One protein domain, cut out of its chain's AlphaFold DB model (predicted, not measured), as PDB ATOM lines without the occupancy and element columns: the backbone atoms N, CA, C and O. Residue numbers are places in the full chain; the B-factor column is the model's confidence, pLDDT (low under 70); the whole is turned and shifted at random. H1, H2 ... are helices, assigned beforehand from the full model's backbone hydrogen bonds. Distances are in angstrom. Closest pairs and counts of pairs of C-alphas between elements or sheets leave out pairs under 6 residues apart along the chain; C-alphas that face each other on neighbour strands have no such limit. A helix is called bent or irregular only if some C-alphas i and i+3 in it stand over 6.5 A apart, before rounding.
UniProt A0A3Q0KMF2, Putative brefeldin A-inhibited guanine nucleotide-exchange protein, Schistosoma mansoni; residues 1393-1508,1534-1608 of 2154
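What this domain is: This is residues 1393 to 1508 and 1534 to 1608 of the 2154 residues of the protein "Putative brefeldin A-inhibited guanine nucleotide-exchange protein" of Schistosoma mansoni (UniProt A0A3Q0KMF2). Two layers of helices pack into one up-and-down bundle: H1, H3a, H4 and H8 run the same way in one layer, and H2, H3b and H6b run opposite to them in the other. The bent helix H3 folds back on itself, with one arm in each layer; H7 lies beyond H6b, and residues 1568 to 1573 stick out. The printed part has 191 residues with eight named helices, H1 to H8 in order, and no named strand: all helix. It is compact, with a radius of gyration of the C-alphas of 16.1 A and spans of 47 by 39 by 31 A.

How they stand to each other: H1, residues 1394 to 1414, and H2, residues 1419 to 1430, form a helical hairpin; residues 1397 to 1404 alone of H1 touch H2, and the closest C-alphas, of Val 1404 and Ile 1422, are 6.6 A apart. H3, residues 1435 to 1476, was assigned as one helix by its hydrogen bonds but is bent, with C-alphas 1455 and 1458 8.7 A apart; its arms are H3a, residues 1435 to 1455, and H3b, residues 1458 to 1476. H3a touches H1 at a shallow tilt of 10 degrees, the closest C-alphas being Tyr 1405 and Thr 1444, 5.7 A. H3b touches H2 at 6 degrees, a shallow tilt, closest at C-alphas 1427 and 1470, 4.1 A. H4, residues 1481 to 1500, forms a helical hairpin with H3b, whose residues 1468 to 1476 alone touch it, closest at C-alphas 1475 and 1484, 3.7 A. H6, residues 1537 to 1558, likewise one helix by its hydrogen bonds, is bent, with C-alphas 1544 and 1547 6.9 A apart, into H6a, residues 1537 to 1544, and H6b, residues 1547 to 1558. H5, residues 1502 to 1505, touches H6a, closest at C-alphas 1505 and 1541, 5.2 A. H6b touches H3b, closest at C-alphas 1465 and 1548, 5.6 A. H7, residues 1560 to 1570, is close to H6b but not clearly touching. H8, residues 1587 to 1607, touches H4 at a shallow tilt of 4 degrees, closest at C-alphas 1485 and 1589, 6.2 A. Every O i to N i+4 pair is within hydrogen-bond range in H2, H4 and H6b, against 15 of 17 in H1 and H8, 14 of 17 in H3a, 11 of 15 in H3b, 2 of 4 in H6a and 5 of 7 in H7; H5 is too short for one.

Where its parts are: H1 begins at C-alpha 1394 (114.489, 106.739, 219.604) and is 28.9 A long; H3a measures 29.9 A, H3b 27.8 A, H4 28.8 A and H8 30.3 A, ending at C-alpha 1607 (93.073, 144.086, 231.552). H1, H3b and H8 are irregular: C-alphas 1410 and 1413 are 8.6 A apart, 1462 and 1465 7.6 A, and 1603 and 1606 7.7 A.

The domain as a whole: The C-alphas farthest apart, of Ser 1393 and Asn 1606, are 48.6 A apart. Residues 1509 to 1533 are not printed, and C-alphas 1508 and 1534 are 12.3 A apart across the cut. The link from H7 to H8 is long, with 16 residues. Mean pLDDT of the printed part is 80.8; it is under 70 at residues 1507 to 1508, 1534 to 1538 and 1559 to 1586.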
ATOM      1  N   SER A1393     117.926 106.139 223.022       84.74
ATOM      2  CA  SER A1393     117.414 105.511 221.795       84.74
ATOM      3  C   SER A1393     116.019 106.027 221.413       84.74
ATOM      4  O   SER A1393     115.130 106.161 222.259       84.74
ATOM      5  N   HIS A1394     115.785 106.270 220.117       85.56
ATOM      6  CA  HIS A1394     114.489 106.739 219.604       85.56
ATOM      7  C   HIS A1394     113.326 105.799 219.944       85.56
ATOM      8  O   HIS A1394     112.191 106.255 220.069       85.56
ATOM      9  N   LYS A1395     113.595 104.499 220.115       86.25
ATOM     10  CA  LYS A1395     112.579 103.514 220.502       86.25
ATOM     11  C   LYS A1395     112.084 103.750 221.935       86.25
ATOM     12  O   LYS A1395     110.881 103.753 222.177       86.25
ATOM     13  N   VAL A1396     112.998 104.035 222.864       88.56
ATOM     14  CA  VAL A1396     112.672 104.375 224.260       88.56
ATOM     15  C   VAL A1396     111.939 105.721 224.324       88.56
ATOM     16  O   VAL A1396     110.947 105.846 225.041       88.56
ATOM     17  N   GLN A1397     112.356 106.705 223.516       89.72
ATOM     18  CA  GLN A1397     111.641 107.983 223.381       89.72
ATOM     19  C   GLN A1397     110.189 107.785 222.910       89.72
ATOM     20  O   GLN A1397     109.277 108.341 223.525       89.72
ATOM     21  N   ASP A1398     109.959 106.968 221.871       91.96
ATOM     22  CA  ASP A1398     108.606 106.647 221.382       91.96
ATOM     23  C   ASP A1398     107.748 106.018 222.484       91.96
ATOM     24  O   ASP A1398     106.620 106.456 222.713       91.96
ATOM     25  N   MET A1399     108.290 105.053 223.233       90.06
ATOM     26  CA  MET A1399     107.561 104.405 224.326       90.06
ATOM     27  C   MET A1399     107.156 105.378 225.439       90.06
ATOM     28  O   MET A1399     106.014 105.326 225.902       90.06
ATOM     29  N   ILE A1400     108.056 106.276 225.856       93.08
ATOM     30  CA  ILE A1400     107.759 107.284 226.886       93.08
ATOM     31  C   ILE A1400     106.643 108.218 226.404       93.08
ATOM     32  O   ILE A1400     105.676 108.456 227.132       93.08
ATOM     33  N   VAL A1401     106.728 108.706 225.165       93.19
ATOM     34  CA  VAL A1401     105.718 109.610 224.593       93.19
ATOM     35  C   VAL A1401     104.378 108.904 224.427       93.19
ATOM     36  O   VAL A1401     103.346 109.461 224.793       93.19
ATOM     37  N   ARG A1402     104.376 107.654 223.962       93.65
ATOM     38  CA  ARG A1402     103.165 106.835 223.836       93.65
ATOM     39  C   ARG A1402     102.516 106.565 225.196       93.65
ATOM     40  O   ARG A1402     101.291 106.596 225.305       93.65
ATOM     41  N   CYS A1403     103.324 106.351 226.235       90.42
ATOM     42  CA  CYS A1403     102.863 106.242 227.618       90.42
ATOM     43  C   CYS A1403     102.185 107.537 228.084       90.42
ATOM     44  O   CYS A1403     101.051 107.490 228.558       90.42
ATOM     45  N   VAL A1404     102.839 108.691 227.912       92.78
ATOM     46  CA  VAL A1404     102.274 110.000 228.284       92.78
ATOM     47  C   VAL A1404     100.994 110.299 227.501       92.78
ATOM     48  O   VAL A1404      99.996 110.700 228.099       92.78
ATOM     49  N   TYR A1405     100.988 110.032 226.194       94.21
ATOM     50  CA  TYR A1405      99.812 110.161 225.337       94.21
ATOM     51  C   TYR A1405      98.645 109.331 225.886       94.21
ATOM     52  O   TYR A1405      97.565 109.872 226.131       94.21
ATOM     53  N   GLN A1406      98.861 108.036 226.148       91.26
ATOM     54  CA  GLN A1406      97.828 107.153 226.694       91.26
ATOM     55  C   GLN A1406      97.341 107.637 228.066       91.26
ATOM     56  O   GLN A1406      96.137 107.629 228.329       91.26
ATOM     57  N   LEU A1407      98.259 108.062 228.934       90.77
ATOM     58  CA  LEU A1407      97.953 108.504 230.289       90.77
ATOM     59  C   LEU A1407      97.060 109.751 230.294       90.77
ATOM     60  O   LEU A1407      96.046 109.778 230.987       90.77
ATOM     61  N   VAL A1408      97.393 110.751 229.475       92.15
ATOM     62  CA  VAL A1408      96.594 111.976 229.341       92.15
ATOM     63  C   VAL A1408      95.213 111.660 228.769       92.15
ATOM     64  O   VAL A1408      94.207 112.047 229.357       92.15
ATOM     65  N   HIS A1409      95.133 110.906 227.672       91.35
ATOM     66  CA  HIS A1409      93.850 110.643 227.010       91.35
ATOM     67  C   HIS A1409      92.907 109.756 227.833       91.35
ATOM     68  O   HIS A1409      91.694 109.848 227.669       91.35
ATOM     69  N   SER A1410      93.439 108.909 228.719       88.07
ATOM     70  CA  SER A1410      92.624 108.019 229.557       88.07
ATOM     71  C   SER A1410      92.263 108.604 230.923       88.07
ATOM     72  O   SER A1410      91.193 108.295 231.436       88.07
ATOM     73  N   GLN A1411      93.134 109.425 231.523       87.92
ATOM     74  CA  GLN A1411      93.036 109.797 232.940       87.92
ATOM     75  C   GLN A1411      93.158 111.309 233.203       87.92
ATOM     76  O   GLN A1411      93.376 111.699 234.350       87.92
ATOM     77  N   TYR A1412      93.010 112.190 232.199       88.87
ATOM     78  CA  TYR A1412      93.206 113.646 232.367       88.87
ATOM     79  C   TYR A1412      92.464 114.253 233.572       88.87
ATOM     80  O   TYR A1412      93.005 115.133 234.240       88.87
ATOM     81  N   SER A1413      91.261 113.769 233.901       87.04
ATOM     82  CA  SER A1413      90.461 114.256 235.036       87.04
ATOM     83  C   SER A1413      91.075 113.939 236.403       87.04
ATOM     84  O   SER A1413      90.744 114.610 237.385       87.04
ATOM     85  N   ASN A1414      91.977 112.957 236.477       86.83
ATOM     86  CA  ASN A1414      92.648 112.482 237.691       86.83
ATOM     87  C   ASN A1414      94.085 113.017 237.840       86.83
ATOM     88  O   ASN A1414      94.670 112.932 238.922       86.83
ATOM     89  N   ILE A1415      94.645 113.619 236.786       88.79
ATOM     90  CA  ILE A1415      95.981 114.226 236.809       88.79
ATOM     91  C   ILE A1415      95.902 115.613 237.480       88.79
ATOM     92  O   ILE A1415      95.005 116.415 237.211       88.79
ATOM     93  N   ARG A1416      96.811 115.881 238.416       87.23
ATOM     94  CA  ARG A1416      96.933 117.104 239.225       87.23
ATOM     95  C   ARG A1416      98.380 117.605 239.142       87.23
ATOM     96  O   ARG A1416      98.770 118.122 238.099       87.23
ATOM     97  N   SER A1417      99.223 117.381 240.155       87.82
ATOM     98  CA  SER A1417     100.633 117.814 240.127       87.82
ATOM     99  C   SER A1417     101.465 117.139 239.024       87.82
ATOM    100  O   SER A1417     102.508 117.659 238.624       87.82
ATOM    101  N   GLY A1418     100.985 116.010 238.487       89.61
ATOM    102  CA  GLY A1418     101.624 115.281 237.393       89.61
ATOM    103  C   GLY A1418     101.696 116.051 236.070       89.61
ATOM    104  O   GLY A1418     102.599 115.786 235.274       89.61
ATOM    105  N   TRP A1419     100.819 117.041 235.849       92.44
ATOM    106  CA  TRP A1419     100.808 117.844 234.617       92.44
ATOM    107  C   TRP A1419     102.151 118.525 234.337       92.44
ATOM    108  O   TRP A1419     102.588 118.571 233.189       92.44
ATOM    109  N   THR A1420     102.852 118.983 235.376       90.53
ATOM    110  CA  THR A1420     104.157 119.644 235.240       90.53
ATOM    111  C   THR A1420     105.184 118.746 234.553       90.53
ATOM    112  O   THR A1420     105.867 119.186 233.631       90.53
ATOM    113  N   ASN A1421     105.268 117.477 234.960       91.85
ATOM    114  CA  ASN A1421     106.237 116.540 234.392       91.85
ATOM    115  C   ASN A1421     105.781 115.978 233.045       91.85
ATOM    116  O   ASN A1421     106.623 115.715 232.193       91.85
ATOM    117  N   ILE A1422     104.470 115.875 232.810       94.15
ATOM    118  CA  ILE A1422     103.925 115.570 231.481       94.15
ATOM    119  C   ILE A1422     104.381 116.628 230.475       94.15
ATOM    120  O   ILE A1422     104.974 116.284 229.456       94.15
ATOM    121  N   PHE A1423     104.187 117.914 230.771       94.57
ATOM    122  CA  PHE A1423     104.627 118.971 229.859       94.57
ATOM    123  C   PHE A1423     106.148 119.080 229.765       94.57
ATOM    124  O   PHE A1423     106.641 119.424 228.699       94.57
ATOM    125  N   ALA A1424     106.897 118.736 230.817       90.87
ATOM    126  CA  ALA A1424     108.354 118.636 230.733       90.87
ATOM    127  C   ALA A1424     108.798 117.543 229.742       90.87
ATOM    128  O   ALA A1424     109.659 117.803 228.905       90.87
ATOM    129  N   VAL A1425     108.165 116.360 229.757       92.77
ATOM    130  CA  VAL A1425     108.409 115.312 228.746       92.77
ATOM    131  C   VAL A1425     108.093 115.828 227.340       92.77
ATOM    132  O   VAL A1425     108.922 115.701 226.440       92.77
ATOM    133  N   LEU A1426     106.922 116.442 227.142       93.88
ATOM    134  CA  LEU A1426     106.516 116.960 225.828       93.88
ATOM    135  C   LEU A1426     107.443 118.083 225.340       93.88
ATOM    136  O   LEU A1426     107.757 118.139 224.155       93.88
ATOM    137  N   HIS A1427     107.927 118.931 226.247       91.20
ATOM    138  CA  HIS A1427     108.901 119.979 225.957       91.20
ATOM    139  C   HIS A1427     110.241 119.408 225.474       91.20
ATOM    140  O   HIS A1427     110.755 119.866 224.457       91.20
ATOM    141  N   LEU A1428     110.783 118.381 226.141       89.16
ATOM    142  CA  LEU A1428     112.045 117.743 225.733       89.16
ATOM    143  C   LEU A1428     111.940 117.104 224.343       89.16
ATOM    144  O   LEU A1428     112.863 117.184 223.536       89.16
ATOM    145  N   ILE A1429     110.786 116.508 224.048       90.00
ATOM    146  CA  ILE A1429     110.514 115.830 222.779       90.00
ATOM    147  C   ILE A1429     110.209 116.810 221.641       90.00
ATOM    148  O   ILE A1429     110.445 116.476 220.480       90.00
ATOM    149  N   ALA A1430     109.736 118.022 221.938       87.33
ATOM    150  CA  ALA A1430     109.360 119.012 220.929       87.33
ATOM    151  C   ALA A1430     110.510 119.394 219.978       87.33
ATOM    152  O   ALA A1430     110.256 119.758 218.830       87.33
ATOM    153  N   SER A1431     111.765 119.250 220.420       81.12
ATOM    154  CA  SER A1431     112.974 119.483 219.611       81.12
ATOM    155  C   SER A1431     113.435 118.266 218.787       81.12
ATOM    156  O   SER A1431     114.389 118.360 218.012       81.12
ATOM    157  N   SER A1432     112.764 117.116 218.920       85.24
ATOM    158  CA  SER A1432     113.113 115.884 218.210       85.24
ATOM    159  C   SER A1432     112.960 116.022 216.690       85.24
ATOM    160  O   SER A1432     112.152 116.794 216.171       85.24
ATOM    161  N   LEU A1433     113.746 115.229 215.955       81.68
ATOM    162  CA  LEU A1433     113.713 115.156 214.491       81.68
ATOM    163  C   LEU A1433     112.764 114.067 213.962       81.68
ATOM    164  O   LEU A1433     112.583 113.962 212.746       81.68
ATOM    165  N   ASN A1434     112.200 113.242 214.849       87.26
ATOM    166  CA  ASN A1434     111.320 112.134 214.488       87.26
ATOM    167  C   ASN A1434     109.855 112.595 214.423       87.26
ATOM    168  O   ASN A1434     109.250 112.884 215.452       87.26
ATOM    169  N   GLU A1435     109.298 112.612 213.212       88.46
ATOM    170  CA  GLU A1435     107.936 113.071 212.899       88.46
ATOM    171  C   GLU A1435     106.865 112.363 213.735       88.46
ATOM    172  O   GLU A1435     106.100 113.022 214.428       88.46
ATOM    173  N   ALA A1436     106.880 111.027 213.786       88.96
ATOM    174  CA  ALA A1436     105.851 110.264 214.493       88.96
ATOM    175  C   ALA A1436     105.813 110.558 216.005       88.96
ATOM    176  O   ALA A1436     104.741 110.595 216.609       88.96
ATOM    177  N   ILE A1437     106.983 110.776 216.616       90.58
ATOM    178  CA  ILE A1437     107.099 111.081 218.047       90.58
ATOM    179  C   ILE A1437     106.635 112.523 218.316       90.58
ATOM    180  O   ILE A1437     105.896 112.763 219.272       90.58
ATOM    181  N   VAL A1438     107.044 113.472 217.466       91.42
ATOM    182  CA  VAL A1438     106.657 114.887 217.573       91.42
ATOM    183  C   VAL A1438     105.152 115.059 217.380       91.42
ATOM    184  O   VAL A1438     104.531 115.752 218.182       91.42
ATOM    185  N   ASP A1439     104.552 114.387 216.398       92.55
ATOM    186  CA  ASP A1439     103.114 114.460 216.126       92.55
ATOM    187  C   ASP A1439     102.287 113.928 217.301       92.55
ATOM    188  O   ASP A1439     101.333 114.569 217.736       92.55
ATOM    189  N   MET A1440     102.688 112.793 217.883       93.18
ATOM    190  CA  MET A1440     102.027 112.220 219.062       93.18
ATOM    191  C   MET A1440     102.126 113.151 220.282       93.18
ATOM    192  O   MET A1440     101.155 113.352 221.025       93.18
ATOM    193  N   ALA A1441     103.308 113.732 220.498       95.18
ATOM    194  CA  ALA A1441     103.544 114.666 221.589       95.18
ATOM    195  C   ALA A1441     102.727 115.957 221.402       95.18
ATOM    196  O   ALA A1441     102.083 116.432 222.343       95.18
ATOM    197  N   PHE A1442     102.684 116.484 220.177       95.60
ATOM    198  CA  PHE A1442     101.905 117.666 219.838       95.60
ATOM    199  C   PHE A1442     100.397 117.422 219.951       95.60
ATOM    200  O   PHE A1442      99.696 118.254 220.528       95.60
ATOM    201  N   GLU A1443      99.898 116.267 219.502       95.29
ATOM    202  CA  GLU A1443      98.484 115.899 219.642       95.29
ATOM    203  C   GLU A1443      98.063 115.846 221.119       95.29
ATOM    204  O   GLU A1443      96.966 116.271 221.476       95.29
ATOM    205  N   THR A1444      98.966 115.431 222.015       94.81
ATOM    206  CA  THR A1444      98.721 115.466 223.469       94.81
ATOM    207  C   THR A1444      98.540 116.901 223.985       94.81
ATOM    208  O   THR A1444      97.606 117.179 224.748       94.81
ATOM    209  N   CYS A1445      99.389 117.840 223.552       94.73
ATOM    210  CA  CYS A1445      99.227 119.267 223.858       94.73
ATOM    211  C   CYS A1445      97.929 119.830 223.257       94.73
ATOM    212  O   CYS A1445      97.190 120.545 223.940       94.73
ATOM    213  N   HIS A1446      97.629 119.481 222.004       95.20
ATOM    214  CA  HIS A1446      96.426 119.902 221.295       95.20
ATOM    215  C   HIS A1446      95.156 119.449 222.029       95.20
ATOM    216  O   HIS A1446      94.310 120.286 222.357       95.20
ATOM    217  N   PHE A1447      95.058 118.164 222.380       95.61
ATOM    218  CA  PHE A1447      93.960 117.614 223.176       95.61
ATOM    219  C   PHE A1447      93.820 118.327 224.527       95.61
ATOM    220  O   PHE A1447      92.713 118.684 224.938       95.61
ATOM    221  N   THR A1448      94.938 118.609 225.198       93.98
ATOM    222  CA  THR A1448      94.924 119.287 226.500       93.98
ATOM    223  C   THR A1448      94.348 120.704 226.397       93.98
ATOM    224  O   THR A1448      93.414 121.054 227.121       93.98
ATOM    225  N   VAL A1449      94.826 121.508 225.445       93.71
ATOM    226  CA  VAL A1449      94.352 122.891 225.259       93.71
ATOM    227  C   VAL A1449      92.916 122.939 224.725       93.71
ATOM    228  O   VAL A1449      92.150 123.833 225.077       93.71
ATOM    229  N   LYS A1450      92.514 122.001 223.859       92.66
ATOM    230  CA  LYS A1450      91.190 122.033 223.211       92.66
ATOM    231  C   LYS A1450      90.072 121.367 223.991       92.66
ATOM    232  O   LYS A1450      88.925 121.811 223.863       92.66
ATOM    233  N   THR A1451      90.395 120.324 224.741       92.19
ATOM    234  CA  THR A1451      89.420 119.483 225.436       92.19
ATOM    235  C   THR A1451      89.546 119.677 226.940       92.19
ATOM    236  O   THR A1451      88.591 120.123 227.571       92.19
ATOM    237  N   VAL A1452      90.733 119.450 227.513       92.49
ATOM    238  CA  VAL A1452      90.925 119.467 228.977       92.49
ATOM    239  C   VAL A1452      90.697 120.861 229.565       92.49
ATOM    240  O   VAL A1452      90.028 120.984 230.588       92.49
ATOM    241  N   PHE A1453      91.161 121.929 228.909       90.53
ATOM    242  CA  PHE A1453      90.950 123.302 229.393       90.53
ATOM    243  C   PHE A1453      89.477 123.703 229.505       90.53
ATOM    244  O   PHE A1453      89.137 124.497 230.376       90.53
ATOM    245  N   LYS A1454      88.589 123.154 228.669       85.46
ATOM    246  CA  LYS A1454      87.167 123.530 228.696       85.46
ATOM    247  C   LYS A1454      86.455 123.049 229.956       85.46
ATOM    248  O   LYS A1454      85.613 123.766 230.482       85.46
ATOM    249  N   GLU A1455      86.784 121.849 230.424       83.51
ATOM    250  CA  GLU A1455      86.071 121.193 231.530       83.51
ATOM    251  C   GLU A1455      86.889 121.171 232.831       83.51
ATOM    252  O   GLU A1455      86.333 121.117 233.927       83.51
ATOM    253  N   HIS A1456      88.218 121.252 232.731       87.94
ATOM    254  CA  HIS A1456      89.139 120.963 233.826       87.94
ATOM    255  C   HIS A1456      90.333 121.936 233.891       87.94
ATOM    256  O   HIS A1456      91.432 121.560 234.286       87.94
ATOM    257  N   LEU A1457      90.154 123.221 233.565       87.83
ATOM    258  CA  LEU A1457      91.246 124.208 233.643       87.83
ATOM    259  C   LEU A1457      91.917 124.277 235.030       87.83
ATOM    260  O   LEU A1457      93.141 124.351 235.128       87.83
ATOM    261  N   ARG A1458      91.124 124.199 236.109       85.24
ATOM    262  CA  ARG A1458      91.603 124.352 237.500       85.24
ATOM    263  C   ARG A1458      92.683 123.346 237.898       85.24
ATOM    264  O   ARG A1458      93.482 123.647 238.771       85.24
ATOM    265  N   ILE A1459      92.706 122.162 237.284       85.34
ATOM    266  CA  ILE A1459      93.665 121.100 237.631       85.34
ATOM    267  C   ILE A1459      94.981 121.216 236.850       85.34
ATOM    268  O   ILE A1459      95.964 120.603 237.250       85.34
ATOM    269  N   VAL A1460      95.002 121.999 235.760       87.43
ATOM    270  CA  VAL A1460      96.179 122.206 234.893       87.43
ATOM    271  C   VAL A1460      96.859 123.556 235.160       87.43
ATOM    272  O   VAL A1460      97.997 123.753 234.745       87.43
ATOM    273  N   VAL A1461      96.197 124.485 235.863       86.26
ATOM    274  CA  VAL A1461      96.655 125.877 236.037       86.26
ATOM    275  C   VAL A1461      98.077 125.988 236.604       86.26
ATOM    276  O   VAL A1461      98.877 126.773 236.101       86.26
ATOM    277  N   ASP A1462      98.446 125.141 237.570       82.49
ATOM    278  CA  ASP A1462      99.789 125.140 238.172       82.49
ATOM    279  C   ASP A1462     100.888 124.685 237.195       82.49
ATOM    280  O   ASP A1462     102.064 125.003 237.373       82.49
ATOM    281  N   ALA A1463     100.506 123.964 236.140       88.04
ATOM    282  CA  ALA A1463     101.377 123.472 235.080       88.04
ATOM    283  C   ALA A1463     101.215 124.261 233.762       88.04
ATOM    284  O   ALA A1463     101.745 123.855 232.724       88.04
ATOM    285  N   PHE A1464     100.526 125.408 233.788       90.86
ATOM    286  CA  PHE A1464     100.274 126.240 232.609       90.86
ATOM    287  C   PHE A1464     101.569 126.767 231.969       90.86
ATOM    288  O   PHE A1464     101.735 126.692 230.754       90.86
ATOM    289  N   GLN A1465     102.529 127.240 232.768       89.17
ATOM    290  CA  GLN A1465     103.804 127.738 232.243       89.17
ATOM    291  C   GLN A1465     104.629 126.640 231.530       89.17
ATOM    292  O   GLN A1465     105.063 126.888 230.403       89.17
ATOM    293  N   PRO A1466     104.835 125.434 232.107       88.57
ATOM    294  CA  PRO A1466     105.424 124.303 231.388       88.57
ATOM    295  C   PRO A1466     104.731 123.963 230.060       88.57
ATOM    296  O   PRO A1466     105.417 123.696 229.076       88.57
ATOM    297  N   LEU A1467     103.396 124.020 229.997       93.55
ATOM    298  CA  LEU A1467     102.652 123.798 228.752       93.55
ATOM    299  C   LEU A1467     102.970 124.854 227.691       93.55
ATOM    300  O   LEU A1467     103.251 124.508 226.545       93.55
ATOM    301  N   VAL A1468     102.926 126.139 228.052       91.96
ATOM    302  CA  VAL A1468     103.208 127.227 227.103       91.96
ATOM    303  C   VAL A1468     104.654 127.136 226.601       91.96
ATOM    304  O   VAL A1468     104.890 127.305 225.406       91.96
ATOM    305  N   LYS A1469     105.602 126.765 227.473       89.40
ATOM    306  CA  LYS A1469     106.992 126.463 227.094       89.40
ATOM    307  C   LYS A1469     107.091 125.307 226.100       89.40
ATOM    308  O   LYS A1469     107.809 125.422 225.108       89.40
ATOM    309  N   ALA A1470     106.359 124.217 226.336       90.54
ATOM    310  CA  ALA A1470     106.312 123.080 225.419       90.54
ATOM    311  C   ALA A1470     105.751 123.491 224.048       90.54
ATOM    312  O   ALA A1470     106.382 123.227 223.029       90.54
ATOM    313  N   LEU A1471     104.620 124.207 224.014       93.79
ATOM    314  CA  LEU A1471     104.028 124.740 222.780       93.79
ATOM    315  C   LEU A1471     105.008 125.647 222.027       93.79
ATOM    316  O   LEU A1471     105.180 125.510 220.814       93.79
ATOM    317  N   ALA A1472     105.694 126.544 222.728       88.72
ATOM    318  CA  ALA A1472     106.677 127.396 222.084       88.72
ATOM    319  C   ALA A1472     107.868 126.610 221.531       88.72
ATOM    320  O   ALA A1472     108.388 126.968 220.480       88.72
ATOM    321  N   GLU A1473     108.252 125.501 222.161       88.68
ATOM    322  CA  GLU A1473     109.292 124.626 221.624       88.68
ATOM    323  C   GLU A1473     108.842 123.911 220.344       88.68
ATOM    324  O   GLU A1473     109.593 123.881 219.371       88.68
ATOM    325  N   PHE A1474     107.585 123.457 220.274       91.26
ATOM    326  CA  PHE A1474     107.007 122.954 219.020       91.26
ATOM    327  C   PHE A1474     106.976 124.032 217.928       91.26
ATOM    328  O   PHE A1474     107.239 123.735 216.765       91.26
ATOM    329  N   ALA A1475     106.693 125.288 218.290       88.93
ATOM    330  CA  ALA A1475     106.718 126.415 217.357       88.93
ATOM    331  C   ALA A1475     108.128 126.741 216.842       88.93
ATOM    332  O   ALA A1475     108.285 127.184 215.705       88.93
ATOM    333  N   CYS A1476     109.150 126.495 217.659       82.79
ATOM    334  CA  CYS A1476     110.547 126.709 217.302       82.79
ATOM    335  C   CYS A1476     111.158 125.554 216.488       82.79
ATOM    336  O   CYS A1476     112.265 125.718 215.974       82.79
ATOM    337  N   ASN A1477     110.478 124.410 216.325       83.71
ATOM    338  CA  ASN A1477     111.009 123.281 215.557       83.71
ATOM    339  C   ASN A1477     110.927 123.550 214.032       83.71
ATOM    340  O   ASN A1477     109.838 123.537 213.449       83.71
ATOM    341  N   PRO A1478     112.061 123.745 213.323       77.14
ATOM    342  CA  PRO A1478     112.058 124.184 211.923       77.14
ATOM    343  C   PRO A1478     111.589 123.104 210.931       77.14
ATOM    344  O   PRO A1478     111.265 123.424 209.774       77.14
ATOM    345  N   ARG A1479     111.580 121.831 211.359       79.92
ATOM    346  CA  ARG A1479     111.253 120.670 210.522       79.92
ATOM    347  C   ARG A1479     109.748 120.512 210.295       79.92
ATOM    348  O   ARG A1479     109.372 120.011 209.240       79.92
ATOM    349  N   PHE A1480     108.916 121.005 211.213       86.71
ATOM    350  CA  PHE A1480     107.462 120.792 211.216       86.71
ATOM    351  C   PHE A1480     106.695 122.131 211.256       86.71
ATOM    352  O   PHE A1480     106.135 122.502 212.287       86.71
ATOM    353  N   PRO A1481     106.674 122.904 210.151       83.72
ATOM    354  CA  PRO A1481     106.089 124.248 210.132       83.72
ATOM    355  C   PRO A1481     104.569 124.264 210.354       83.72
ATOM    356  O   PRO A1481     104.060 125.206 210.957       83.72
ATOM    357  N   ASP A1482     103.843 123.229 209.919       85.71
ATOM    358  CA  ASP A1482     102.393 123.132 210.140       85.71
ATOM    359  C   ASP A1482     102.082 122.975 211.636       85.71
ATOM    360  O   ASP A1482     101.272 123.722 212.191       85.71
ATOM    361  N   THR A1483     102.818 122.088 212.310       90.39
ATOM    362  CA  THR A1483     102.809 121.920 213.769       90.39
ATOM    363  C   THR A1483     103.182 123.221 214.476       90.39
ATOM    364  O   THR A1483     102.529 123.611 215.443       90.39
ATOM    365  N   ALA A1484     104.173 123.955 213.961       89.62
ATOM    366  CA  ALA A1484     104.578 125.235 214.531       89.62
ATOM    367  C   ALA A1484     103.479 126.307 214.439       89.62
ATOM    368  O   ALA A1484     103.183 126.992 215.424       89.62
ATOM    369  N   MET A1485     102.828 126.427 213.279       91.03
ATOM    370  CA  MET A1485     101.708 127.351 213.064       91.03
ATOM    371  C   MET A1485     100.513 127.017 213.957       91.03
ATOM    372  O   MET A1485      99.891 127.913 214.542       91.03
ATOM    373  N   GLU A1486     100.206 125.729 214.082       93.91
ATOM    374  CA  GLU A1486      99.134 125.243 214.936       93.91
ATOM    375  C   GLU A1486      99.465 125.448 216.421       93.91
ATOM    376  O   GLU A1486      98.601 125.862 217.195       93.91
ATOM    377  N   SER A1487     100.730 125.300 216.814       94.63
ATOM    378  CA  SER A1487     101.187 125.597 218.171       94.63
ATOM    379  C   SER A1487     100.993 127.070 218.539       94.63
ATOM    380  O   SER A1487     100.420 127.384 219.584       94.63
ATOM    381  N   ILE A1488     101.354 127.999 217.643       92.41
ATOM    382  CA  ILE A1488     101.100 129.438 217.835       92.41
ATOM    383  C   ILE A1488      99.596 129.710 217.992       92.41
ATOM    384  O   ILE A1488      99.179 130.538 218.810       92.41
ATOM    385  N   ARG A1489      98.752 128.990 217.241       94.72
ATOM    386  CA  ARG A1489      97.294 129.082 217.380       94.72
ATOM    387  C   ARG A1489      96.821 128.578 218.748       94.72
ATOM    388  O   ARG A1489      95.928 129.196 219.327       94.72
ATOM    389  N   LEU A1490      97.404 127.502 219.275       95.56
ATOM    390  CA  LEU A1490      97.120 127.008 220.626       95.56
ATOM    391  C   LEU A1490      97.572 127.997 221.705       95.56
ATOM    392  O   LEU A1490      96.802 128.252 222.626       95.56
ATOM    393  N   ILE A1491      98.730 128.646 221.554       94.79
ATOM    394  CA  ILE A1491      99.177 129.696 222.487       94.79
ATOM    395  C   ILE A1491      98.195 130.880 222.499       94.79
ATOM    396  O   ILE A1491      97.872 131.404 223.566       94.79
ATOM    397  N   ARG A1492      97.632 131.259 221.342       94.71
ATOM    398  CA  ARG A1492      96.548 132.259 221.285       94.71
ATOM    399  C   ARG A1492      95.327 131.825 222.101       94.71
ATOM    400  O   ARG A1492      94.746 132.637 222.808       94.71
ATOM    401  N   ILE A1493      94.951 130.549 222.032       93.84
ATOM    402  CA  ILE A1493      93.835 130.003 222.820       93.84
ATOM    403  C   ILE A1493      94.172 130.000 224.314       93.84
ATOM    404  O   ILE A1493      93.304 130.328 225.122       93.84
ATOM    405  N   CYS A1494      95.419 129.705 224.690       93.63
ATOM    406  CA  CYS A1494      95.888 129.852 226.067       93.63
ATOM    407  C   CYS A1494      95.714 131.298 226.558       93.63
ATOM    408  O   CYS A1494      95.205 131.501 227.656       93.63
ATOM    409  N   ALA A1495      96.036 132.299 225.731       92.16
ATOM    410  CA  ALA A1495      95.814 133.712 226.050       92.16
ATOM    411  C   ALA A1495      94.326 134.042 226.275       92.16
ATOM    412  O   ALA A1495      93.978 134.673 227.272       92.16
ATOM    413  N   CYS A1496      93.436 133.559 225.398       92.27
ATOM    414  CA  CYS A1496      91.988 133.709 225.586       92.27
ATOM    415  C   CYS A1496      91.518 133.035 226.885       92.27
ATOM    416  O   CYS A1496      90.723 133.602 227.626       92.27
ATOM    417  N   THR A1497      92.069 131.862 227.203       90.57
ATOM    418  CA  THR A1497      91.735 131.107 228.419       90.57
ATOM    419  C   THR A1497      92.127 131.874 229.685       90.57
ATOM    420  O   THR A1497      91.342 131.908 230.633       90.57
ATOM    421  N   VAL A1498      93.300 132.524 229.694       90.58
ATOM    422  CA  VAL A1498      93.742 133.413 230.786       90.58
ATOM    423  C   VAL A1498      92.787 134.600 230.932       90.58
ATOM    424  O   VAL A1498      92.361 134.910 232.042       90.58
ATOM    425  N   ALA A1499      92.398 135.228 229.820       87.66
ATOM    426  CA  ALA A1499      91.499 136.379 229.834       87.66
ATOM    427  C   ALA A1499      90.079 136.043 230.319       87.66
ATOM    428  O   ALA A1499      89.453 136.871 230.981       87.66
ATOM    429  N   GLU A1500      89.552 134.871 229.966       88.37
ATOM    430  CA  GLU A1500      88.193 134.439 230.319       88.37
ATOM    431  C   GLU A1500      88.092 133.906 231.757       88.37
ATOM    432  O   GLU A1500      87.023 133.974 232.359       88.37
ATOM    433  N   ASN A1501      89.196 133.407 232.328       87.84
ATOM    434  CA  ASN A1501      89.209 132.700 233.613       87.84
ATOM    435  C   ASN A1501      90.145 133.345 234.650       87.84
ATOM    436  O   ASN A1501      90.830 132.638 235.387       87.84
ATOM    437  N   GLU A1502      90.168 134.679 234.738       83.74
ATOM    438  CA  GLU A1502      91.047 135.440 235.649       83.74
ATOM    439  C   GLU A1502      91.008 134.931 237.098       83.74
ATOM    440  O   GLU A1502      92.050 134.732 237.717       83.74
ATOM    441  N   THR A1503      89.815 134.617 237.611       81.19
ATOM    442  CA  THR A1503      89.613 134.115 238.983       81.19
ATOM    443  C   THR A1503      90.338 132.801 239.270       81.19
ATOM    444  O   THR A1503      90.718 132.551 240.411       81.19
ATOM    445  N   VAL A1504      90.569 131.964 238.251       83.71
ATOM    446  CA  VAL A1504      91.304 130.697 238.389       83.71
ATOM    447  C   VAL A1504      92.806 130.949 238.562       83.71
ATOM    448  O   VAL A1504      93.467 130.195 239.271       83.71
ATOM    449  N   PHE A1505      93.345 132.021 237.971       83.20
ATOM    450  CA  PHE A1505      94.769 132.369 238.047       83.20
ATOM    451  C   PHE A1505      95.146 133.180 239.303       83.20
ATOM    452  O   PHE A1505      96.317 133.174 239.676       83.20
ATOM    453  N   ILE A1506      94.173 133.808 239.983       75.54
ATOM    454  CA  ILE A1506      94.361 134.572 241.241       75.54
ATOM    455  C   ILE A1506      94.652 133.660 242.456       75.54
ATOM    456  O   ILE A1506      95.068 134.130 243.506       75.54
ATOM    457  N   GLY A1507      94.487 132.337 242.341       60.78
ATOM    458  CA  GLY A1507      94.973 131.407 243.367       60.78
ATOM    459  C   GLY A1507      94.211 131.428 244.701       60.78
ATOM    460  O   GLY A1507      94.795 131.070 245.721       60.78
ATOM    461  N   LEU A1508      92.917 131.785 244.722       45.03
ATOM    462  CA  LEU A1508      92.058 131.552 245.894       45.03
ATOM    463  C   LEU A1508      91.951 130.039 246.161       45.03
ATOM    464  O   LEU A1508      91.132 129.333 245.565       45.03
ATOM    465  N   LEU A1534     102.552 135.896 248.013       49.77
ATOM    466  CA  LEU A1534     102.673 137.134 248.796       49.77
ATOM    467  C   LEU A1534     102.432 138.388 247.948       49.77
ATOM    468  O   LEU A1534     102.315 139.484 248.497       49.77
ATOM    469  N   LEU A1535     102.390 138.239 246.622       52.62
ATOM    470  CA  LEU A1535     102.085 139.338 245.725       52.62
ATOM    471  C   LEU A1535     100.585 139.659 245.786       52.62
ATOM    472  O   LEU A1535      99.771 138.741 245.941       52.62
ATOM    473  N   PRO A1536     100.216 140.949 245.659       57.87
ATOM    474  CA  PRO A1536      98.824 141.372 245.536       57.87
ATOM    475  C   PRO A1536      98.065 140.487 244.539       57.87
ATOM    476  O   PRO A1536      98.625 140.141 243.500       57.87
ATOM    477  N   GLU A1537      96.810 140.136 244.849       57.45
ATOM    478  CA  GLU A1537      95.965 139.201 244.070       57.45
ATOM    479  C   GLU A1537      96.054 139.425 242.553       57.45
ATOM    480  O   GLU A1537      96.186 138.484 241.771       57.45
ATOM    481  N   ASP A1538      96.069 140.689 242.142       63.52
ATOM    482  CA  ASP A1538      96.156 141.076 240.744       63.52
ATOM    483  C   ASP A1538      97.484 140.681 240.057       63.52
ATOM    484  O   ASP A1538      97.476 140.305 238.887       63.52
ATOM    485  N   ASP A1539      98.630 140.756 240.745       72.28
ATOM    486  CA  ASP A1539      99.956 140.473 240.164       72.28
ATOM    487  C   ASP A1539     100.194 138.964 239.965       72.28
ATOM    488  O   ASP A1539     101.049 138.555 239.173       72.28
ATOM    489  N   GLN A1540      99.388 138.115 240.612       78.22
ATOM    490  CA  GLN A1540      99.437 136.666 240.411       78.22
ATOM    491  C   GLN A1540      98.976 136.271 239.001       78.22
ATOM    492  O   GLN A1540      99.584 135.392 238.388       78.22
ATOM    493  N   ILE A1541      97.966 136.953 238.436       84.92
ATOM    494  CA  ILE A1541      97.498 136.694 237.059       84.92
ATOM    495  C   ILE A1541      98.599 137.013 236.047       84.92
ATOM    496  O   ILE A1541      98.772 136.289 235.059       84.92
ATOM    497  N   TRP A1542      99.363 138.079 236.295       84.93
ATOM    498  CA  TRP A1542     100.492 138.451 235.452       84.93
ATOM    499  C   TRP A1542     101.542 137.345 235.412       84.93
ATOM    500  O   TRP A1542     101.839 136.836 234.334       84.93
ATOM    501  N   LEU A1543     102.033 136.901 236.572       81.47
ATOM    502  CA  LEU A1543     103.096 135.894 236.648       81.47
ATOM    503  C   LEU A1543     102.640 134.486 236.236       81.47
ATOM    504  O   LEU A1543     103.408 133.757 235.609       81.47
ATOM    505  N   ARG A1544     101.408 134.083 236.579       83.38
ATOM    506  CA  ARG A1544     100.903 132.722 236.314       83.38
ATOM    507  C   ARG A1544     100.267 132.570 234.931       83.38
ATOM    508  O   ARG A1544     100.265 131.463 234.397       83.38
ATOM    509  N   GLY A1545      99.733 133.650 234.358       88.03
ATOM    510  CA  GLY A1545      98.984 133.637 233.100       88.03
ATOM    511  C   GLY A1545      99.655 134.431 231.979       88.03
ATOM    512  O   GLY A1545     100.173 133.848 231.024       88.03
ATOM    513  N   TRP A1546      99.634 135.763 232.069       89.63
ATOM    514  CA  TRP A1546     100.020 136.645 230.957       89.63
ATOM    515  C   TRP A1546     101.510 136.594 230.608       89.63
ATOM    516  O   TRP A1546     101.858 136.480 229.432       89.63
ATOM    517  N   MET A1547     102.390 136.636 231.608       86.41
ATOM    518  CA  MET A1547     103.840 136.657 231.415       86.41
ATOM    519  C   MET A1547     104.341 135.395 230.688       86.41
ATOM    520  O   MET A1547     105.009 135.560 229.668       86.41
ATOM    521  N   PRO A1548     103.988 134.150 231.088       86.83
ATOM    522  CA  PRO A1548     104.348 132.953 230.326       86.83
ATOM    523  C   PRO A1548     103.936 133.015 228.851       86.83
ATOM    524  O   PRO A1548     104.738 132.696 227.979       86.83
ATOM    525  N   VAL A1549     102.713 133.464 228.551       91.06
ATOM    526  CA  VAL A1549     102.204 133.562 227.171       91.06
ATOM    527  C   VAL A1549     103.001 134.575 226.353       91.06
ATOM    528  O   VAL A1549     103.450 134.264 225.249       91.06
ATOM    529  N   LEU A1550     103.191 135.780 226.888       89.42
ATOM    530  CA  LEU A1550     103.865 136.864 226.179       89.42
ATOM    531  C   LEU A1550     105.362 136.587 226.007       89.42
ATOM    532  O   LEU A1550     105.893 136.796 224.917       89.42
ATOM    533  N   CYS A1551     106.033 136.074 227.041       84.16
ATOM    534  CA  CYS A1551     107.455 135.742 226.987       84.16
ATOM    535  C   CYS A1551     107.746 134.615 225.993       84.16
ATOM    536  O   CYS A1551     108.692 134.728 225.214       84.16
ATOM    537  N   GLU A1552     106.935 133.557 225.977       86.32
ATOM    538  CA  GLU A1552     107.145 132.429 225.067       86.32
ATOM    539  C   GLU A1552     106.774 132.774 223.614       86.32
ATOM    540  O   GLU A1552     107.504 132.399 222.696       86.32
ATOM    541  N   LEU A1553     105.728 133.581 223.373       88.30
ATOM    542  CA  LEU A1553     105.477 134.156 222.039       88.30
ATOM    543  C   LEU A1553     106.647 135.013 221.564       88.30
ATOM    544  O   LEU A1553     107.054 134.941 220.405       88.30
ATOM    545  N   PHE A1554     107.221 135.802 222.467       84.25
ATOM    546  CA  PHE A1554     108.376 136.622 222.151       84.25
ATOM    547  C   PHE A1554     109.640 135.795 221.885       84.25
ATOM    548  O   PHE A1554     110.421 136.144 220.996       84.25
ATOM    549  N   ARG A1555     109.820 134.667 222.589       81.73
ATOM    550  CA  ARG A1555     110.886 133.691 222.315       81.73
ATOM    551  C   ARG A1555     110.783 133.137 220.893       81.73
ATOM    552  O   ARG A1555     111.800 133.092 220.204       81.73
ATOM    553  N   ILE A1556     109.574 132.803 220.430       83.24
ATOM    554  CA  ILE A1556     109.325 132.361 219.042       83.24
ATOM    555  C   ILE A1556     109.710 133.459 218.034       83.24
ATOM    556  O   ILE A1556     110.290 133.172 216.987       83.24
ATOM    557  N   ILE A1557     109.419 134.728 218.345       80.44
ATOM    558  CA  ILE A1557     109.700 135.862 217.450       80.44
ATOM    559  C   ILE A1557     111.212 136.118 217.317       80.44
ATOM    560  O   ILE A1557     111.697 136.289 216.198       80.44
ATOM    561  N   ASN A1558     111.943 136.158 218.437       70.73
ATOM    562  CA  ASN A1558     113.330 136.646 218.498       70.73
ATOM    563  C   ASN A1558     114.417 135.566 218.559       70.73
ATOM    564  O   ASN A1558     115.595 135.890 218.396       70.73
ATOM    565  N   GLY A1559     114.062 134.303 218.792       64.57
ATOM    566  CA  GLY A1559     115.047 133.252 219.032       64.57
ATOM    567  C   GLY A1559     115.769 133.383 220.387       64.57
ATOM    568  O   GLY A1559     115.620 134.351 221.138       64.57
ATOM    569  N   TYR A1560     116.553 132.357 220.726       55.31
ATOM    570  CA  TYR A1560     117.029 132.082 222.092       55.31
ATOM    571  C   TYR A1560     117.982 133.140 222.694       55.31
ATOM    572  O   TYR A1560     117.993 133.345 223.908       55.31
ATOM    573  N   VAL A1561     118.775 133.841 221.868       50.45
ATOM    574  CA  VAL A1561     119.880 134.714 222.331       50.45
ATOM    575  C   VAL A1561     119.386 135.907 223.163       50.45
ATOM    576  O   VAL A1561     120.034 136.295 224.132       50.45
ATOM    577  N   ILE A1562     118.217 136.469 222.837       51.22
ATOM    578  CA  ILE A1562     117.641 137.593 223.594       51.22
ATOM    579  C   ILE A1562     116.901 137.090 224.842       51.22
ATOM    580  O   ILE A1562     116.925 137.764 225.873       51.22
ATOM    581  N   TYR A1563     116.298 135.897 224.776       49.38
ATOM    582  CA  TYR A1563     115.558 135.291 225.888       49.38
ATOM    583  C   TYR A1563     116.440 135.096 227.131       49.38
ATOM    584  O   TYR A1563     116.036 135.491 228.224       49.38
ATOM    585  N   LEU A1564     117.685 134.623 226.971       50.83
ATOM    586  CA  LEU A1564     118.619 134.469 228.099       50.83
ATOM    587  C   LEU A1564     118.891 135.802 228.822       50.83
ATOM    588  O   LEU A1564     118.967 135.859 230.047       50.83
ATOM    589  N   SER A1565     118.980 136.900 228.064       46.78
ATOM    590  CA  SER A1565     119.146 138.245 228.622       46.78
ATOM    591  C   SER A1565     117.864 138.771 229.285       46.78
ATOM    592  O   SER A1565     117.938 139.674 230.115       46.78
ATOM    593  N   ILE A1566     116.674 138.270 228.925       48.95
ATOM    594  CA  ILE A1566     115.404 138.616 229.595       48.95
ATOM    595  C   ILE A1566     115.343 137.916 230.952       48.95
ATOM    596  O   ILE A1566     115.099 138.580 231.958       48.95
ATOM    597  N   CYS A1567     115.640 136.613 230.993       49.73
ATOM    598  CA  CYS A1567     115.634 135.840 232.236       49.73
ATOM    599  C   CYS A1567     116.659 136.370 233.245       49.73
ATOM    600  O   CYS A1567     116.312 136.560 234.405       49.73
ATOM    601  N   ASN A1568     117.870 136.724 232.799       47.13
ATOM    602  CA  ASN A1568     118.900 137.262 233.694       47.13
ATOM    603  C   ASN A1568     118.557 138.639 234.297       47.13
ATOM    604  O   ASN A1568     119.086 138.972 235.351       47.13
ATOM    605  N   LEU A1569     117.696 139.439 233.651       46.07
ATOM    606  CA  LEU A1569     117.339 140.784 234.129       46.07
ATOM    607  C   LEU A1569     116.111 140.799 235.044       46.07
ATOM    608  O   LEU A1569     115.970 141.743 235.817       46.07
ATOM    609  N   LEU A1570     115.227 139.799 234.952       46.63
ATOM    610  CA  LEU A1570     113.966 139.803 235.699       46.63
ATOM    611  C   LEU A1570     113.974 138.939 236.960       46.63
ATOM    612  O   LEU A1570     113.335 139.347 237.915       46.63
ATOM    613  N   PHE A1571     114.712 137.831 237.046       35.68
ATOM    614  CA  PHE A1571     114.863 137.087 238.306       35.68
ATOM    615  C   PHE A1571     116.070 136.143 238.205       35.68
ATOM    616  O   PHE A1571     116.228 135.421 237.224       35.68
ATOM    617  N   PHE A1572     116.934 136.149 239.221       30.84
ATOM    618  CA  PHE A1572     118.037 135.195 239.357       30.84
ATOM    619  C   PHE A1572     117.480 133.755 239.307       30.84
ATOM    620  O   PHE A1572     116.480 133.473 239.962       30.84
ATOM    621  N   VAL A1573     118.189 132.854 238.611       30.55
ATOM    622  CA  VAL A1573     117.970 131.390 238.500       30.55
ATOM    623  C   VAL A1573     117.022 130.929 237.373       30.55
ATOM    624  O   VAL A1573     115.809 130.906 237.516       30.55
ATOM    625  N   ILE A1574     117.605 130.468 236.257       32.43
ATOM    626  CA  ILE A1574     117.578 129.069 235.772       32.43
ATOM    627  C   ILE A1574     118.671 128.953 234.695       32.43
ATOM    628  O   ILE A1574     118.628 129.616 233.660       32.43
ATOM    629  N   ASN A1575     119.673 128.112 234.966       28.64
ATOM    630  CA  ASN A1575     120.714 127.712 234.016       28.64
ATOM    631  C   ASN A1575     120.060 127.001 232.822       28.64
ATOM    632  O   ASN A1575     119.717 125.824 232.908       28.64
ATOM    633  N   CYS A1576     119.870 127.706 231.710       29.73
ATOM    634  CA  CYS A1576     119.498 127.085 230.444       29.73
ATOM    635  C   CYS A1576     120.787 126.751 229.680       29.73
ATOM    636  O   CYS A1576     121.283 127.562 228.902       29.73
ATOM    637  N   SER A1577     121.366 125.584 229.968       31.35
ATOM    638  CA  SER A1577     122.678 125.167 229.445       31.35
ATOM    639  C   SER A1577     122.619 124.312 228.173       31.35
ATOM    640  O   SER A1577     123.661 123.837 227.729       31.35
ATOM    641  N   THR A1578     121.453 124.063 227.575       30.24
ATOM    642  CA  THR A1578     121.327 123.091 226.478       30.24
ATOM    643  C   THR A1578     121.140 123.738 225.101       30.24
ATOM    644  O   THR A1578     120.191 124.464 224.838       30.24
ATOM    645  N   LEU A1579     122.104 123.407 224.236       32.17
ATOM    646  CA  LEU A1579     122.117 123.418 222.770       32.17
ATOM    647  C   LEU A1579     121.919 124.740 222.001       32.17
ATOM    648  O   LEU A1579     120.852 125.135 221.542       32.17
ATOM    649  N   SER A1580     123.086 125.315 221.717       28.93
ATOM    650  CA  SER A1580     123.455 126.076 220.525       28.93
ATOM    651  C   SER A1580     122.928 125.467 219.211       28.93
ATOM    652  O   SER A1580     123.473 124.474 218.731       28.93
ATOM    653  N   ALA A1581     121.995 126.156 218.557       36.31
ATOM    654  CA  ALA A1581     122.031 126.385 217.112       36.31
ATOM    655  C   ALA A1581     121.135 127.586 216.760       36.31
ATOM    656  O   ALA A1581     119.934 127.569 217.011       36.31
ATOM    657  N   ASN A1582     121.728 128.643 216.197       37.89
ATOM    658  CA  ASN A1582     121.060 129.882 215.775       37.89
ATOM    659  C   ASN A1582     120.121 129.658 214.570       37.89
ATOM    660  O   ASN A1582     120.352 130.197 213.490       37.89
ATOM    661  N   TYR A1583     119.062 128.868 214.726       44.53
ATOM    662  CA  TYR A1583     118.010 128.769 213.721       44.53
ATOM    663  C   TYR A1583     116.978 129.857 214.003       44.53
ATOM    664  O   TYR A1583     116.125 129.718 214.876       44.53
ATOM    665  N   PHE A1584     117.064 130.973 213.276       54.66
ATOM    666  CA  PHE A1584     115.919 131.873 213.168       54.66
ATOM    667  C   PHE A1584     114.716 131.046 212.702       54.66
ATOM    668  O   PHE A1584     114.811 130.316 211.711       54.66
ATOM    669  N   CYS A1585     113.594 131.148 213.421       62.85
ATOM    670  CA  CYS A1585     112.335 130.565 212.967       62.85
ATOM    671  C   CYS A1585     112.050 131.056 211.541       62.85
ATOM    672  O   CYS A1585     112.369 132.202 211.197       62.85
ATOM    673  N   LYS A1586     111.453 130.195 210.709       69.13
ATOM    674  CA  LYS A1586     111.063 130.574 209.346       69.13
ATOM    675  C   LYS A1586     110.197 131.845 209.388       69.13
ATOM    676  O   LYS A1586     109.442 132.067 210.337       69.13
ATOM    677  N   LEU A1587     110.356 132.704 208.377       76.14
ATOM    678  CA  LEU A1587     109.728 134.030 208.307       76.14
ATOM    679  C   LEU A1587     108.217 133.986 208.591       76.14
ATOM    680  O   LEU A1587     107.706 134.820 209.329       76.14
ATOM    681  N   ASP A1588     107.523 132.993 208.051       79.30
ATOM    682  CA  ASP A1588     106.097 132.731 208.241       79.30
ATOM    683  C   ASP A1588     105.718 132.465 209.707       79.30
ATOM    684  O   ASP A1588     104.782 133.089 210.217       79.30
ATOM    685  N   VAL A1589     106.473 131.616 210.412       83.94
ATOM    686  CA  VAL A1589     106.293 131.341 211.850       83.94
ATOM    687  C   VAL A1589     106.519 132.614 212.673       83.94
ATOM    688  O   VAL A1589     105.697 132.962 213.523       83.94
ATOM    689  N   ARG A1590     107.589 133.364 212.373       84.61
ATOM    690  CA  ARG A1590     107.917 134.630 213.053       84.61
ATOM    691  C   ARG A1590     106.835 135.688 212.848       84.61
ATOM    692  O   ARG A1590     106.373 136.285 213.820       84.61
ATOM    693  N   THR A1591     106.419 135.924 211.604       85.15
ATOM    694  CA  THR A1591     105.371 136.901 211.283       85.15
ATOM    695  C   THR A1591     104.059 136.509 211.951       85.15
ATOM    696  O   THR A1591     103.403 137.365 212.539       85.15
ATOM    697  N   ARG A1592     103.706 135.217 211.956       88.14
ATOM    698  CA  ARG A1592     102.502 134.740 212.643       88.14
ATOM    699  C   ARG A1592     102.574 134.921 214.157       88.14
ATOM    700  O   ARG A1592     101.591 135.378 214.740       88.14
ATOM    701  N   GLY A1593     103.711 134.599 214.773       89.73
ATOM    702  CA  GLY A1593     103.958 134.834 216.196       89.73
ATOM    703  C   GLY A1593     103.815 136.312 216.558       89.73
ATOM    704  O   GLY A1593     103.118 136.639 217.516       89.73
ATOM    705  N   LEU A1594     104.372 137.207 215.736       88.05
ATOM    706  CA  LEU A1594     104.272 138.658 215.909       88.05
ATOM    707  C   LEU A1594     102.825 139.156 215.806       88.05
ATOM    708  O   LEU A1594     102.372 139.918 216.659       88.05
ATOM    709  N   THR A1595     102.081 138.697 214.796       90.81
ATOM    710  CA  THR A1595     100.663 139.045 214.639       90.81
ATOM    711  C   THR A1595      99.846 138.582 215.843       90.81
ATOM    712  O   THR A1595      99.050 139.357 216.359       90.81
ATOM    713  N   VAL A1596     100.052 137.350 216.321       93.18
ATOM    714  CA  VAL A1596      99.331 136.820 217.491       93.18
ATOM    715  C   VAL A1596      99.710 137.562 218.771       93.18
ATOM    716  O   VAL A1596      98.825 137.882 219.559       93.18
ATOM    717  N   PHE A1597     100.988 137.889 218.963       92.46
ATOM    718  CA  PHE A1597     101.451 138.674 220.105       92.46
ATOM    719  C   PHE A1597     100.735 140.029 220.177       92.46
ATOM    720  O   PHE A1597     100.137 140.360 221.200       92.46
ATOM    721  N   PHE A1598     100.714 140.786 219.078       92.52
ATOM    722  CA  PHE A1598     100.031 142.081 219.055       92.52
ATOM    723  C   PHE A1598      98.506 141.963 219.081       92.52
ATOM    724  O   PHE A1598      97.858 142.805 219.697       92.52
ATOM    725  N   ASP A1599      97.923 140.920 218.491       91.94
ATOM    726  CA  ASP A1599      96.484 140.644 218.581       91.94
ATOM    727  C   ASP A1599      96.040 140.395 220.031       91.94
ATOM    728  O   ASP A1599      95.007 140.911 220.462       91.94
ATOM    729  N   ILE A1600      96.851 139.675 220.813       93.23
ATOM    730  CA  ILE A1600      96.617 139.462 222.247       93.23
ATOM    731  C   ILE A1600      96.666 140.792 223.005       93.23
ATOM    732  O   ILE A1600      95.733 141.094 223.751       93.23
ATOM    733  N   LEU A1601      97.700 141.612 222.784       91.86
ATOM    734  CA  LEU A1601      97.804 142.931 223.424       91.86
ATOM    735  C   LEU A1601      96.632 143.840 223.043       91.86
ATOM    736  O   LEU A1601      96.105 144.563 223.884       91.86
ATOM    737  N   LYS A1602      96.181 143.770 221.790       90.85
ATOM    738  CA  LYS A1602      95.055 144.559 221.289       90.85
ATOM    739  C   LYS A1602      93.725 144.130 221.902       90.85
ATOM    740  O   LYS A1602      92.905 144.979 222.248       90.85
ATOM    741  N   SER A1603      93.518 142.820 222.021       90.04
ATOM    742  CA  SER A1603      92.257 142.215 222.464       90.04
ATOM    743  C   SER A1603      92.100 142.198 223.983       90.04
ATOM    744  O   SER A1603      90.977 142.275 224.482       90.04
ATOM    745  N   HIS A1604      93.207 142.094 224.722       90.85
ATOM    746  CA  HIS A1604      93.194 141.883 226.171       90.85
ATOM    747  C   HIS A1604      93.986 142.931 226.966       90.85
ATOM    748  O   HIS A1604      93.977 142.896 228.194       90.85
ATOM    749  N   GLY A1605      94.627 143.901 226.305       86.40
ATOM    750  CA  GLY A1605      95.421 144.944 226.964       86.40
ATOM    751  C   GLY A1605      94.626 145.865 227.898       86.40
ATOM    752  O   GLY A1605      95.194 146.464 228.804       86.40
ATOM    753  N   ASN A1606      93.300 145.932 227.767       85.63
ATOM    754  CA  ASN A1606      92.444 146.649 228.720       85.63
ATOM    755  C   ASN A1606      92.473 146.043 230.134       85.63
ATOM    756  O   ASN A1606      92.125 146.732 231.089       85.63
ATOM    757  N   LYS A1607      92.884 144.777 230.269       85.18
ATOM    758  CA  LYS A1607      93.073 144.086 231.552       85.18
ATOM    759  C   LYS A1607      94.466 144.331 232.152       85.18
ATOM    760  O   LYS A1607      94.735 143.875 233.257       85.18
ATOM    761  N   PHE A1608      95.372 145.008 231.436       87.31
ATOM    762  CA  PHE A1608      96.771 145.132 231.843       87.31
ATOM    763  C   PHE A1608      97.001 146.368 232.706       87.31
ATOM    764  O   PHE A1608      96.578 147.479 232.375       87.31
TER     765      PHE A1608